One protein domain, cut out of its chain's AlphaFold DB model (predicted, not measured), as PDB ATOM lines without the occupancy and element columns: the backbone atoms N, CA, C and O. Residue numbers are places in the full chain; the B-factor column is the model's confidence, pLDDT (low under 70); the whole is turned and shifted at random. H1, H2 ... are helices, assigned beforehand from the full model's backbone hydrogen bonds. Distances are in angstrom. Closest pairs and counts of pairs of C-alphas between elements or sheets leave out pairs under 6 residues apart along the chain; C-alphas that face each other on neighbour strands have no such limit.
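AT A GLANCE: This is residues 164 to 244 of the 275 residues of the protein "FlgT_N domain-containing protein" of Desulfococcus sp. 4484_241 (UniProt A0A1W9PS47). Little regular structure is here: three short, separate helices stand round a middle of loops. Residues 164 to 168 pass between H1 and H3, and the chain runs on to a turn near Val 176 and folds back. The printed part has 81 residues, 26 of them in named elements, H1, H2, H3 in order, with no named strand; the class is all helix. It is compact, with a radius of gyration of the C-alphas of 12.7 A, and spans 35 by 29 by 23 A.

HOW THE PARTS SIT: H1, residues 194 to 205, H2, residues 213 to 216, and H3, residues 233 to 242, are apart from one another. In H1 and H3 every O i to N i+4 pair is within hydrogen-bond range; H2 is too short for one.

IN THESE COORDINATES: H1 begins at C-alpha 194 (12.635, -33.485, 89.003) and is 16.6 A long. H2 is 4.9 A long. H3 is 14.5 A long and ends at C-alpha 242 (-2.720, -27.162, 107.028).

THE WHOLE: The C-alphas farthest apart, of Val 176 and Gly 207, are 35.4 A apart. The printed part has no cut. The link H2 to H3 is long. Residues 184 to 192 and 215 to 221 have pLDDT under 70.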
ATOM      1  N   VAL A 164      -4.792 -29.440  94.942       83.94
ATOM      2  CA  VAL A 164      -4.019 -30.674  95.138       83.94
ATOM      3  C   VAL A 164      -2.640 -30.318  95.675       83.94
ATOM      4  O   VAL A 164      -2.007 -29.379  95.202       83.94
ATOM      5  N   MET A 165      -2.168 -31.076  96.658       83.25
ATOM      6  CA  MET A 165      -0.785 -31.025  97.129       83.25
ATOM      7  C   MET A 165      -0.071 -32.299  96.711       83.25
ATOM      8  O   MET A 165      -0.623 -33.397  96.814       83.25
ATOM      9  N   ILE A 166       1.164 -32.132  96.256       83.25
ATOM     10  CA  ILE A 166       2.045 -33.220  95.864       83.25
ATOM     11  C   ILE A 166       3.092 -33.377  96.965       83.25
ATOM     12  O   ILE A 166       3.664 -32.403  97.439       83.25
ATOM     13  N   MET A 167       3.295 -34.614  97.411       80.56
ATOM     14  CA  MET A 167       4.329 -34.959  98.382       80.56
ATOM     15  C   MET A 167       5.135 -36.115  97.804       80.56
ATOM     16  O   MET A 167       4.646 -37.246  97.743       80.56
ATOM     17  N   VAL A 168       6.351 -35.827  97.341       82.38
ATOM     18  CA  VAL A 168       7.247 -36.818  96.738       82.38
ATOM     19  C   VAL A 168       8.494 -36.966  97.598       82.38
ATOM     20  O   VAL A 168       9.173 -35.993  97.905       82.38
ATOM     21  N   ALA A 169       8.781 -38.211  97.979       83.25
ATOM     22  CA  ALA A 169      10.063 -38.600  98.546       83.25
ATOM     23  C   ALA A 169      10.859 -39.342  97.471       83.25
ATOM     24  O   ALA A 169      10.535 -40.480  97.125       83.25
ATOM     25  N   GLU A 170      11.866 -38.679  96.909       78.19
ATOM     26  CA  GLU A 170      12.669 -39.179  95.794       78.19
ATOM     27  C   GLU A 170      13.987 -39.773  96.297       78.19
ATOM     28  O   GLU A 170      14.595 -39.260  97.229       78.19
ATOM     29  N   GLN A 171      14.451 -40.855  95.681       80.19
ATOM     30  CA  GLN A 171      15.793 -41.387  95.902       80.19
ATOM     31  C   GLN A 171      16.505 -41.453  94.558       80.19
ATOM     32  O   GLN A 171      16.107 -42.228  93.687       80.19
ATOM     33  N   ASN A 172      17.556 -40.654  94.402       75.19
ATOM     34  CA  ASN A 172      18.365 -40.675  93.193       75.19
ATOM     35  C   ASN A 172      19.341 -41.855  93.191       75.19
ATOM     36  O   ASN A 172      19.742 -42.369  94.239       75.19
ATOM     37  N   VAL A 173      19.731 -42.293  91.993       74.88
ATOM     38  CA  VAL A 173      20.709 -43.373  91.821       74.88
ATOM     39  C   VAL A 173      22.029 -42.951  92.471       74.88
ATOM     40  O   VAL A 173      22.553 -41.881  92.185       74.88
ATOM     41  N   GLY A 174      22.542 -43.780  93.382       76.31
ATOM     42  CA  GLY A 174      23.740 -43.474  94.169       76.31
ATOM     43  C   GLY A 174      23.479 -42.739  95.491       76.31
ATOM     44  O   GLY A 174      24.400 -42.604  96.292       76.31
ATOM     45  N   GLN A 175      22.241 -42.320  95.779       72.88
ATOM     46  CA  GLN A 175      21.872 -41.762  97.083       72.88
ATOM     47  C   GLN A 175      21.292 -42.839  98.006       72.88
ATOM     48  O   GLN A 175      20.383 -43.585  97.649       72.88
ATOM     49  N   VAL A 176      21.789 -42.893  99.244       72.56
ATOM     50  CA  VAL A 176      21.308 -43.831 100.278       72.56
ATOM     51  C   VAL A 176      20.047 -43.304 100.981       72.56
ATOM     52  O   VAL A 176      19.311 -44.066 101.601       72.56
ATOM     53  N   ARG A 177      19.778 -41.994 100.889       72.94
ATOM     54  CA  ARG A 177      18.674 -41.316 101.585       72.94
ATOM     55  C   ARG A 177      17.631 -40.798 100.600       72.94
ATOM     56  O   ARG A 177      17.973 -40.381  99.499       72.94
ATOM     57  N   TYR A 178      16.375 -40.792 101.042       73.44
ATOM     58  CA  TYR A 178      15.290 -40.103 100.352       73.44
ATOM     59  C   TYR A 178      15.409 -38.589 100.553       73.44
ATOM     60  O   TYR A 178      15.633 -38.130 101.675       73.44
ATOM     61  N   VAL A 179      15.212 -37.831  99.481       75.69
ATOM     62  CA  VAL A 179      15.063 -36.377  99.442       75.69
ATOM     63  C   VAL A 179      13.572 -36.052  99.428       75.69
ATOM     64  O   VAL A 179      12.826 -36.600  98.620       75.69
ATOM     65  N   TYR A 180      13.126 -35.198 100.344       78.94
ATOM     66  CA  TYR A 180      11.732 -34.771 100.452       78.94
ATOM     67  C   TYR A 180      11.639 -33.406 101.135       78.94
ATOM     68  O   TYR A 180      12.373 -33.129 102.086       78.94
ATOM     69  N   TRP A 181      10.724 -32.554 100.665       75.75
ATOM     70  CA  TRP A 181      10.691 -31.135 101.036       75.75
ATOM     71  C   TRP A 181      10.183 -30.861 102.458       75.75
ATOM     72  O   TRP A 181      10.556 -29.861 103.064       75.75
ATOM     73  N   TRP A 182       9.390 -31.757 103.052       77.94
ATOM     74  CA  TRP A 182       8.861 -31.578 104.414       77.94
ATOM     75  C   TRP A 182       9.870 -31.945 105.522       77.94
ATOM     76  O   TRP A 182       9.519 -32.005 106.704       77.94
ATOM     77  N   ASN A 183      11.142 -32.178 105.177       73.12
ATOM     78  CA  ASN A 183      12.233 -32.373 106.130       73.12
ATOM     79  C   ASN A 183      13.215 -31.202 106.126       73.12
ATOM     80  O   ASN A 183      14.120 -31.131 105.303       73.12
ATOM     81  N   ARG A 184      13.112 -30.324 107.131       64.19
ATOM     82  CA  ARG A 184      13.998 -29.149 107.256       64.19
ATOM     83  C   ARG A 184      15.431 -29.460 107.730       64.19
ATOM     84  O   ARG A 184      16.198 -28.529 107.939       64.19
ATOM     85  N   THR A 185      15.785 -30.731 107.949       58.28
ATOM     86  CA  THR A 185      17.163 -31.143 108.297       58.28
ATOM     87  C   THR A 185      18.030 -31.332 107.044       58.28
ATOM     88  O   THR A 185      19.249 -31.438 107.144       58.28
ATOM     89  N   MET A 186      17.420 -31.338 105.854       55.50
ATOM     90  CA  MET A 186      18.132 -31.294 104.581       55.50
ATOM     91  C   MET A 186      18.520 -29.839 104.272       55.50
ATOM     92  O   MET A 186      17.669 -28.955 104.216       55.50
ATOM     93  N   THR A 187      19.812 -29.570 104.109       47.75
ATOM     94  CA  THR A 187      20.412 -28.227 104.041       47.75
ATOM     95  C   THR A 187      20.212 -27.469 102.722       47.75
ATOM     96  O   THR A 187      20.713 -26.353 102.598       47.75
ATOM     97  N   THR A 188      19.436 -27.986 101.770       48.81
ATOM     98  CA  THR A 188      18.977 -27.223 100.598       48.81
ATOM     99  C   THR A 188      17.478 -26.961 100.698       48.81
ATOM    100  O   THR A 188      16.643 -27.831 100.479       48.81
ATOM    101  N   ARG A 189      17.127 -25.716 101.042       49.50
ATOM    102  CA  ARG A 189      15.752 -25.219 101.249       49.50
ATOM    103  C   ARG A 189      14.854 -25.238  99.993       49.50
ATOM    104  O   ARG A 189      13.753 -24.704 100.063       49.50
ATOM    105  N   THR A 190      15.307 -25.766  98.853       50.19
ATOM    106  CA  THR A 190      14.734 -25.426  97.535       50.19
ATOM    107  C   THR A 190      14.895 -26.482  96.438       50.19
ATOM    108  O   THR A 190      14.693 -26.157  95.271       50.19
ATOM    109  N   ASP A 191      15.225 -27.735  96.746       55.47
ATOM    110  CA  ASP A 191      15.397 -28.724  95.674       55.47
ATOM    111  C   ASP A 191      14.062 -29.424  95.398       55.47
ATOM    112  O   ASP A 191      13.815 -30.544  95.846       55.47
ATOM    113  N   MET A 192      13.173 -28.730  94.673       61.06
ATOM    114  CA  MET A 192      12.045 -29.388  94.011       61.06
ATOM    115  C   MET A 192      12.608 -30.528  93.171       61.06
ATOM    116  O   MET A 192      13.399 -30.313  92.247       61.06
ATOM    117  N   THR A 193      12.219 -31.748  93.517       72.00
ATOM    118  CA  THR A 193      12.695 -32.935  92.813       72.00
ATOM    119  C   THR A 193      12.215 -32.897  91.360       72.00
ATOM    120  O   THR A 193      11.152 -32.345  91.054       72.00
ATOM    121  N   ILE A 194      12.992 -33.468  90.434       77.75
ATOM    122  CA  ILE A 194      12.635 -33.485  89.003       77.75
ATOM    123  C   ILE A 194      11.251 -34.124  88.824       77.75
ATOM    124  O   ILE A 194      10.424 -33.635  88.051       77.75
ATOM    125  N   THR A 195      10.968 -35.176  89.597       80.62
ATOM    126  CA  THR A 195       9.671 -35.856  89.590       80.62
ATOM    127  C   THR A 195       8.533 -34.927  89.998       80.62
ATOM    128  O   THR A 195       7.498 -34.910  89.333       80.62
ATOM    129  N   GLU A 196       8.708 -34.150  91.067       78.75
ATOM    130  CA  GLU A 196       7.690 -33.228  91.570       78.75
ATOM    131  C   GLU A 196       7.379 -32.124  90.563       78.75
ATOM    132  O   GLU A 196       6.212 -31.943  90.224       78.75
ATOM    133  N   ASN A 197       8.400 -31.480  89.990       82.44
ATOM    134  CA  ASN A 197       8.219 -30.453  88.960       82.44
ATOM    135  C   ASN A 197       7.430 -30.970  87.751       82.44
ATOM    136  O   ASN A 197       6.479 -30.327  87.303       82.44
ATOM    137  N   ILE A 198       7.764 -32.169  87.260       87.31
ATOM    138  CA  ILE A 198       7.041 -32.797  86.145       87.31
ATOM    139  C   ILE A 198       5.589 -33.096  86.537       87.31
ATOM    140  O   ILE A 198       4.677 -32.943  85.720       87.31
ATOM    141  N   LEU A 199       5.346 -33.536  87.774       86.31
ATOM    142  CA  LEU A 199       3.998 -33.822  88.261       86.31
ATOM    143  C   LEU A 199       3.166 -32.541  88.395       86.31
ATOM    144  O   LEU A 199       2.012 -32.527  87.965       86.31
ATOM    145  N   MET A 200       3.753 -31.472  88.942       84.88
ATOM    146  CA  MET A 200       3.120 -30.158  89.041       84.88
ATOM    147  C   MET A 200       2.754 -29.634  87.658       84.88
ATOM    148  O   MET A 200       1.606 -29.253  87.446       84.88
ATOM    149  N   GLN A 201       3.691 -29.689  86.707       85.00
ATOM    150  CA  GLN A 201       3.454 -29.259  85.334       85.00
ATOM    151  C   GLN A 201       2.302 -30.046  84.700       85.00
ATOM    152  O   GLN A 201       1.340 -29.450  84.224       85.00
ATOM    153  N   LYS A 202       2.332 -31.383  84.767       88.69
ATOM    154  CA  LYS A 202       1.277 -32.227  84.182       88.69
ATOM    155  C   LYS A 202      -0.091 -32.037  84.833       88.69
ATOM    156  O   LYS A 202      -1.111 -32.230  84.175       88.69
ATOM    157  N   LEU A 203      -0.144 -31.733  86.129       85.38
ATOM    158  CA  LEU A 203      -1.401 -31.455  86.823       85.38
ATOM    159  C   LEU A 203      -1.915 -30.046  86.513       85.38
ATOM    160  O   LEU A 203      -3.115 -29.891  86.292       85.38
ATOM    161  N   ALA A 204      -1.027 -29.057  86.417       84.12
ATOM    162  CA  ALA A 204      -1.365 -27.696  86.015       84.12
ATOM    163  C   ALA A 204      -1.867 -27.637  84.563       84.12
ATOM    164  O   ALA A 204      -2.891 -27.012  84.297       84.12
ATOM    165  N   GLU A 205      -1.227 -28.366  83.642       84.12
ATOM    166  CA  GLU A 205      -1.686 -28.539  82.252       84.12
ATOM    167  C   GLU A 205      -3.090 -29.156  82.180       84.12
ATOM    168  O   GLU A 205      -3.877 -28.833  81.294       84.12
ATOM    169  N   LYS A 206      -3.439 -30.017  83.144       82.31
ATOM    170  CA  LYS A 206      -4.780 -30.604  83.288       82.31
ATOM    171  C   LYS A 206      -5.774 -29.710  84.039       82.31
ATOM    172  O   LYS A 206      -6.904 -30.136  84.264       82.31
ATOM    173  N   GLY A 207      -5.372 -28.501  84.432       76.25
ATOM    174  CA  GLY A 207      -6.210 -27.504  85.101       76.25
ATOM    175  C   GLY A 207      -6.242 -27.584  86.632       76.25
ATOM    176  O   GLY A 207      -6.888 -26.753  87.268       76.25
ATOM    177  N   PHE A 208      -5.545 -28.532  87.264       83.12
ATOM    178  CA  PHE A 208      -5.544 -28.630  88.726       83.12
ATOM    179  C   PHE A 208      -4.806 -27.454  89.370       83.12
ATOM    180  O   PHE A 208      -3.735 -27.045  88.927       83.12
ATOM    181  N   ASN A 209      -5.355 -26.957  90.479       83.25
ATOM    182  CA  ASN A 209      -4.691 -25.948  91.293       83.25
ATOM    183  C   ASN A 209      -3.695 -26.633  92.242       83.25
ATOM    184  O   ASN A 209      -4.080 -27.130  93.305       83.25
ATOM    185  N   VAL A 210      -2.432 -26.711  91.828       85.12
ATOM    186  CA  VAL A 210      -1.368 -27.364  92.597       85.12
ATOM    187  C   VAL A 210      -0.786 -26.389  93.619       85.12
ATOM    188  O   VAL A 210      -0.424 -25.265  93.285       85.12
ATOM    189  N   VAL A 211      -0.709 -26.814  94.880       83.12
ATOM    190  CA  VAL A 211      -0.118 -26.011  95.954       83.12
ATOM    191  C   VAL A 211       1.403 -26.012  95.832       83.12
ATOM    192  O   VAL A 211       2.023 -27.066  95.939       83.12
ATOM    193  N   ASP A 212       1.988 -24.823  95.686       77.69
ATOM    194  CA  ASP A 212       3.432 -24.620  95.800       77.69
ATOM    195  C   ASP A 212       3.845 -24.611  97.281       77.69
ATOM    196  O   ASP A 212       3.493 -23.712  98.059       77.69
ATOM    197  N   HIS A 213       4.591 -25.639  97.678       74.94
ATOM    198  CA  HIS A 213       5.072 -25.803  99.043       74.94
ATOM    199  C   HIS A 213       6.120 -24.745  99.429       74.94
ATOM    200  O   HIS A 213       6.230 -24.431 100.609       74.94
ATOM    201  N   ASN A 214       6.843 -24.127  98.486       71.12
ATOM    202  CA  ASN A 214       7.859 -23.106  98.793       71.12
ATOM    203  C   ASN A 214       7.236 -21.808  99.317       71.12
ATOM    204  O   ASN A 214       7.807 -21.112 100.162       71.12
ATOM    205  N   VAL A 215       6.050 -21.474  98.808       68.00
ATOM    206  CA  VAL A 215       5.273 -20.320  99.271       68.00
ATOM    207  C   VAL A 215       4.587 -20.649 100.593       68.00
ATOM    208  O   VAL A 215       4.554 -19.817 101.498       68.00
ATOM    209  N   ALA A 216       4.066 -21.867 100.727       63.44
ATOM    210  CA  ALA A 216       3.240 -22.233 101.866       63.44
ATOM    211  C   ALA A 216       4.026 -22.699 103.111       63.44
ATOM    212  O   ALA A 216       3.544 -22.523 104.230       63.44
ATOM    213  N   ASP A 217       5.254 -23.215 102.964       63.84
ATOM    214  CA  ASP A 217       6.128 -23.620 104.085       63.84
ATOM    215  C   ASP A 217       6.561 -22.437 104.973       63.84
ATOM    216  O   ASP A 217       6.917 -22.609 106.138       63.84
ATOM    217  N   LYS A 218       6.456 -21.202 104.462       57.66
ATOM    218  CA  LYS A 218       6.721 -19.976 105.236       57.66
ATOM    219  C   LYS A 218       5.661 -19.699 106.308       57.66
ATOM    220  O   LYS A 218       5.947 -18.974 107.256       57.66
ATOM    221  N   THR A 219       4.470 -20.279 106.173       55.12
ATOM    222  CA  THR A 219       3.300 -19.971 107.013       55.12
ATOM    223  C   THR A 219       2.895 -21.144 107.910       55.12
ATOM    224  O   THR A 219       2.177 -20.954 108.889       55.12
ATOM    225  N   VAL A 220       3.355 -22.363 107.610       64.62
ATOM    226  CA  VAL A 220       2.875 -23.594 108.251       64.62
ATOM    227  C   VAL A 220       3.956 -24.220 109.142       64.62
ATOM    228  O   VAL A 220       5.043 -24.564 108.690       64.62
ATOM    229  N   GLY A 221       3.648 -24.407 110.429       65.44
ATOM    230  CA  GLY A 221       4.512 -25.116 111.378       65.44
ATOM    231  C   GLY A 221       4.235 -26.621 111.404       65.44
ATOM    232  O   GLY A 221       3.347 -27.070 112.127       65.44
ATOM    233  N   LEU A 222       4.990 -27.419 110.643       72.44
ATOM    234  CA  LEU A 222       4.945 -28.885 110.748       72.44
ATOM    235  C   LEU A 222       5.668 -29.366 112.017       72.44
ATOM    236  O   LEU A 222       6.834 -29.045 112.232       72.44
ATOM    237  N   SER A 223       4.998 -30.185 112.836       72.81
ATOM    238  CA  SER A 223       5.623 -30.830 114.000       72.81
ATOM    239  C   SER A 223       6.615 -31.916 113.581       72.81
ATOM    240  O   SER A 223       6.376 -32.619 112.594       72.81
ATOM    241  N   ASP A 224       7.648 -32.156 114.389       74.06
ATOM    242  CA  ASP A 224       8.725 -33.094 114.048       74.06
ATOM    243  C   ASP A 224       8.269 -34.536 113.788       74.06
ATOM    244  O   ASP A 224       8.841 -35.221 112.941       74.06
ATOM    245  N   ALA A 225       7.159 -34.958 114.399       73.38
ATOM    246  CA  ALA A 225       6.542 -36.267 114.172       73.38
ATOM    247  C   ALA A 225       6.118 -36.530 112.710       73.38
ATOM    248  O   ALA A 225       5.953 -37.683 112.318       73.38
ATOM    249  N   TYR A 226       5.937 -35.484 111.896       76.00
ATOM    250  CA  TYR A 226       5.530 -35.606 110.494       76.00
ATOM    251  C   TYR A 226       6.703 -35.510 109.502       76.00
ATOM    252  O   TYR A 226       6.491 -35.615 108.297       76.00
ATOM    253  N   ARG A 227       7.948 -35.354 109.975       76.12
ATOM    254  CA  ARG A 227       9.148 -35.097 109.145       76.12
ATOM    255  C   ARG A 227       9.862 -36.376 108.693       76.12
ATOM    256  O   ARG A 227      11.085 -36.434 108.575       76.12
ATOM    257  N   ILE A 228       9.088 -37.420 108.428       79.25
ATOM    258  CA  ILE A 228       9.558 -38.747 108.013       79.25
ATOM    259  C   ILE A 228       9.268 -38.968 106.527       79.25
ATOM    260  O   ILE A 228       8.325 -38.388 106.012       79.25
ATOM    261  N   ALA A 229      10.050 -39.783 105.815       75.62
ATOM    262  CA  ALA A 229       9.791 -40.059 104.391       75.62
ATOM    263  C   ALA A 229       8.494 -40.867 104.180       75.62
ATOM    264  O   ALA A 229       7.778 -40.689 103.197       75.62
ATOM    265  N   ASP A 230       8.199 -41.771 105.116       79.38
ATOM    266  CA  ASP A 230       7.025 -42.636 105.084       79.38
ATOM    267  C   ASP A 230       5.895 -42.033 105.928       79.38
ATOM    268  O   ASP A 230       5.829 -42.242 107.138       79.38
ATOM    269  N   LEU A 231       5.014 -41.254 105.298       79.19
ATOM    270  CA  LEU A 231       3.838 -40.721 105.979       79.19
ATOM    271  C   LEU A 231       2.687 -41.720 105.965       79.19
ATOM    272  O   LEU A 231       2.339 -42.297 104.932       79.19
ATOM    273  N   SER A 232       2.026 -41.833 107.117       82.62
ATOM    274  CA  SER A 232       0.707 -42.453 107.182       82.62
ATOM    275  C   SER A 232      -0.338 -41.590 106.474       82.62
ATOM    276  O   SER A 232      -0.260 -40.362 106.446       82.62
ATOM    277  N   ASP A 233      -1.379 -42.235 105.974       81.31
ATOM    278  CA  ASP A 233      -2.516 -41.601 105.308       81.31
ATOM    279  C   ASP A 233      -3.152 -40.479 106.148       81.31
ATOM    280  O   ASP A 233      -3.442 -39.386 105.660       81.31
ATOM    281  N   ARG A 234      -3.290 -40.710 107.461       82.25
ATOM    282  CA  ARG A 234      -3.801 -39.709 108.410       82.25
ATOM    283  C   ARG A 234      -2.847 -38.526 108.575       82.25
ATOM    284  O   ARG A 234      -3.306 -37.394 108.713       82.25
ATOM    285  N   ALA A 235      -1.537 -38.773 108.575       81.25
ATOM    286  CA  ALA A 235      -0.527 -37.720 108.630       81.25
ATOM    287  C   ALA A 235      -0.560 -36.853 107.365       81.25
ATOM    288  O   ALA A 235      -0.612 -35.630 107.467       81.25
ATOM    289  N   ALA A 236      -0.629 -37.481 106.189       80.44
ATOM    290  CA  ALA A 236      -0.736 -36.789 104.909       80.44
ATOM    291  C   ALA A 236      -1.989 -35.901 104.837       80.44
ATOM    292  O   ALA A 236      -1.911 -34.752 104.414       80.44
ATOM    293  N   GLN A 237      -3.134 -36.386 105.325       82.06
ATOM    294  CA  GLN A 237      -4.359 -35.585 105.393       82.06
ATOM    295  C   GLN A 237      -4.246 -34.404 106.362       82.06
ATOM    296  O   GLN A 237      -4.754 -33.324 106.065       82.06
ATOM    297  N   LYS A 238      -3.591 -34.582 107.517       83.06
ATOM    298  CA  LYS A 238      -3.355 -33.481 108.463       83.06
ATOM    299  C   LYS A 238      -2.485 -32.393 107.843       83.06
ATOM    300  O   LYS A 238      -2.836 -31.226 107.962       83.06
ATOM    301  N   ILE A 239      -1.416 -32.772 107.144       80.94
ATOM    302  CA  ILE A 239      -0.581 -31.830 106.391       80.94
ATOM    303  C   ILE A 239      -1.422 -31.152 105.314       80.94
ATOM    304  O   ILE A 239      -1.537 -29.935 105.330       80.94
ATOM    305  N   GLY A 240      -2.118 -31.910 104.464       80.38
ATOM    306  CA  GLY A 240      -2.981 -31.347 103.421       80.38
ATOM    307  C   GLY A 240      -3.970 -30.303 103.953       80.38
ATOM    308  O   GLY A 240      -4.100 -29.231 103.367       80.38
ATOM    309  N   ARG A 241      -4.585 -30.543 105.121       81.94
ATOM    310  CA  ARG A 241      -5.466 -29.566 105.787       81.94
ATOM    311  C   ARG A 241      -4.748 -28.274 106.175       81.94
ATOM    312  O   ARG A 241      -5.318 -27.208 105.966       81.94
ATOM    313  N   LEU A 242      -3.523 -28.351 106.699       80.38
ATOM    314  CA  LEU A 242      -2.720 -27.162 107.028       80.38
ATOM    315  C   LEU A 242      -2.427 -26.306 105.788       80.38
ATOM    316  O   LEU A 242      -2.353 -25.086 105.884       80.38
ATOM    317  N   TYR A 243      -2.325 -26.941 104.621       77.12
ATOM    318  CA  TYR A 243      -2.073 -26.286 103.339       77.12
ATOM    319  C   TYR A 243      -3.350 -25.978 102.526       77.12
ATOM    320  O   TYR A 243      -3.266 -25.540 101.377       77.12
ATOM    321  N   GLY A 244      -4.544 -26.174 103.099       73.00
ATOM    322  CA  GLY A 244      -5.822 -25.859 102.444       73.00
ATOM    323  C   GLY A 244      -6.210 -26.808 101.302       73.00
ATOM    324  O   GLY A 244      -6.910 -26.396 100.373       73.00
TER     325      GLY A 244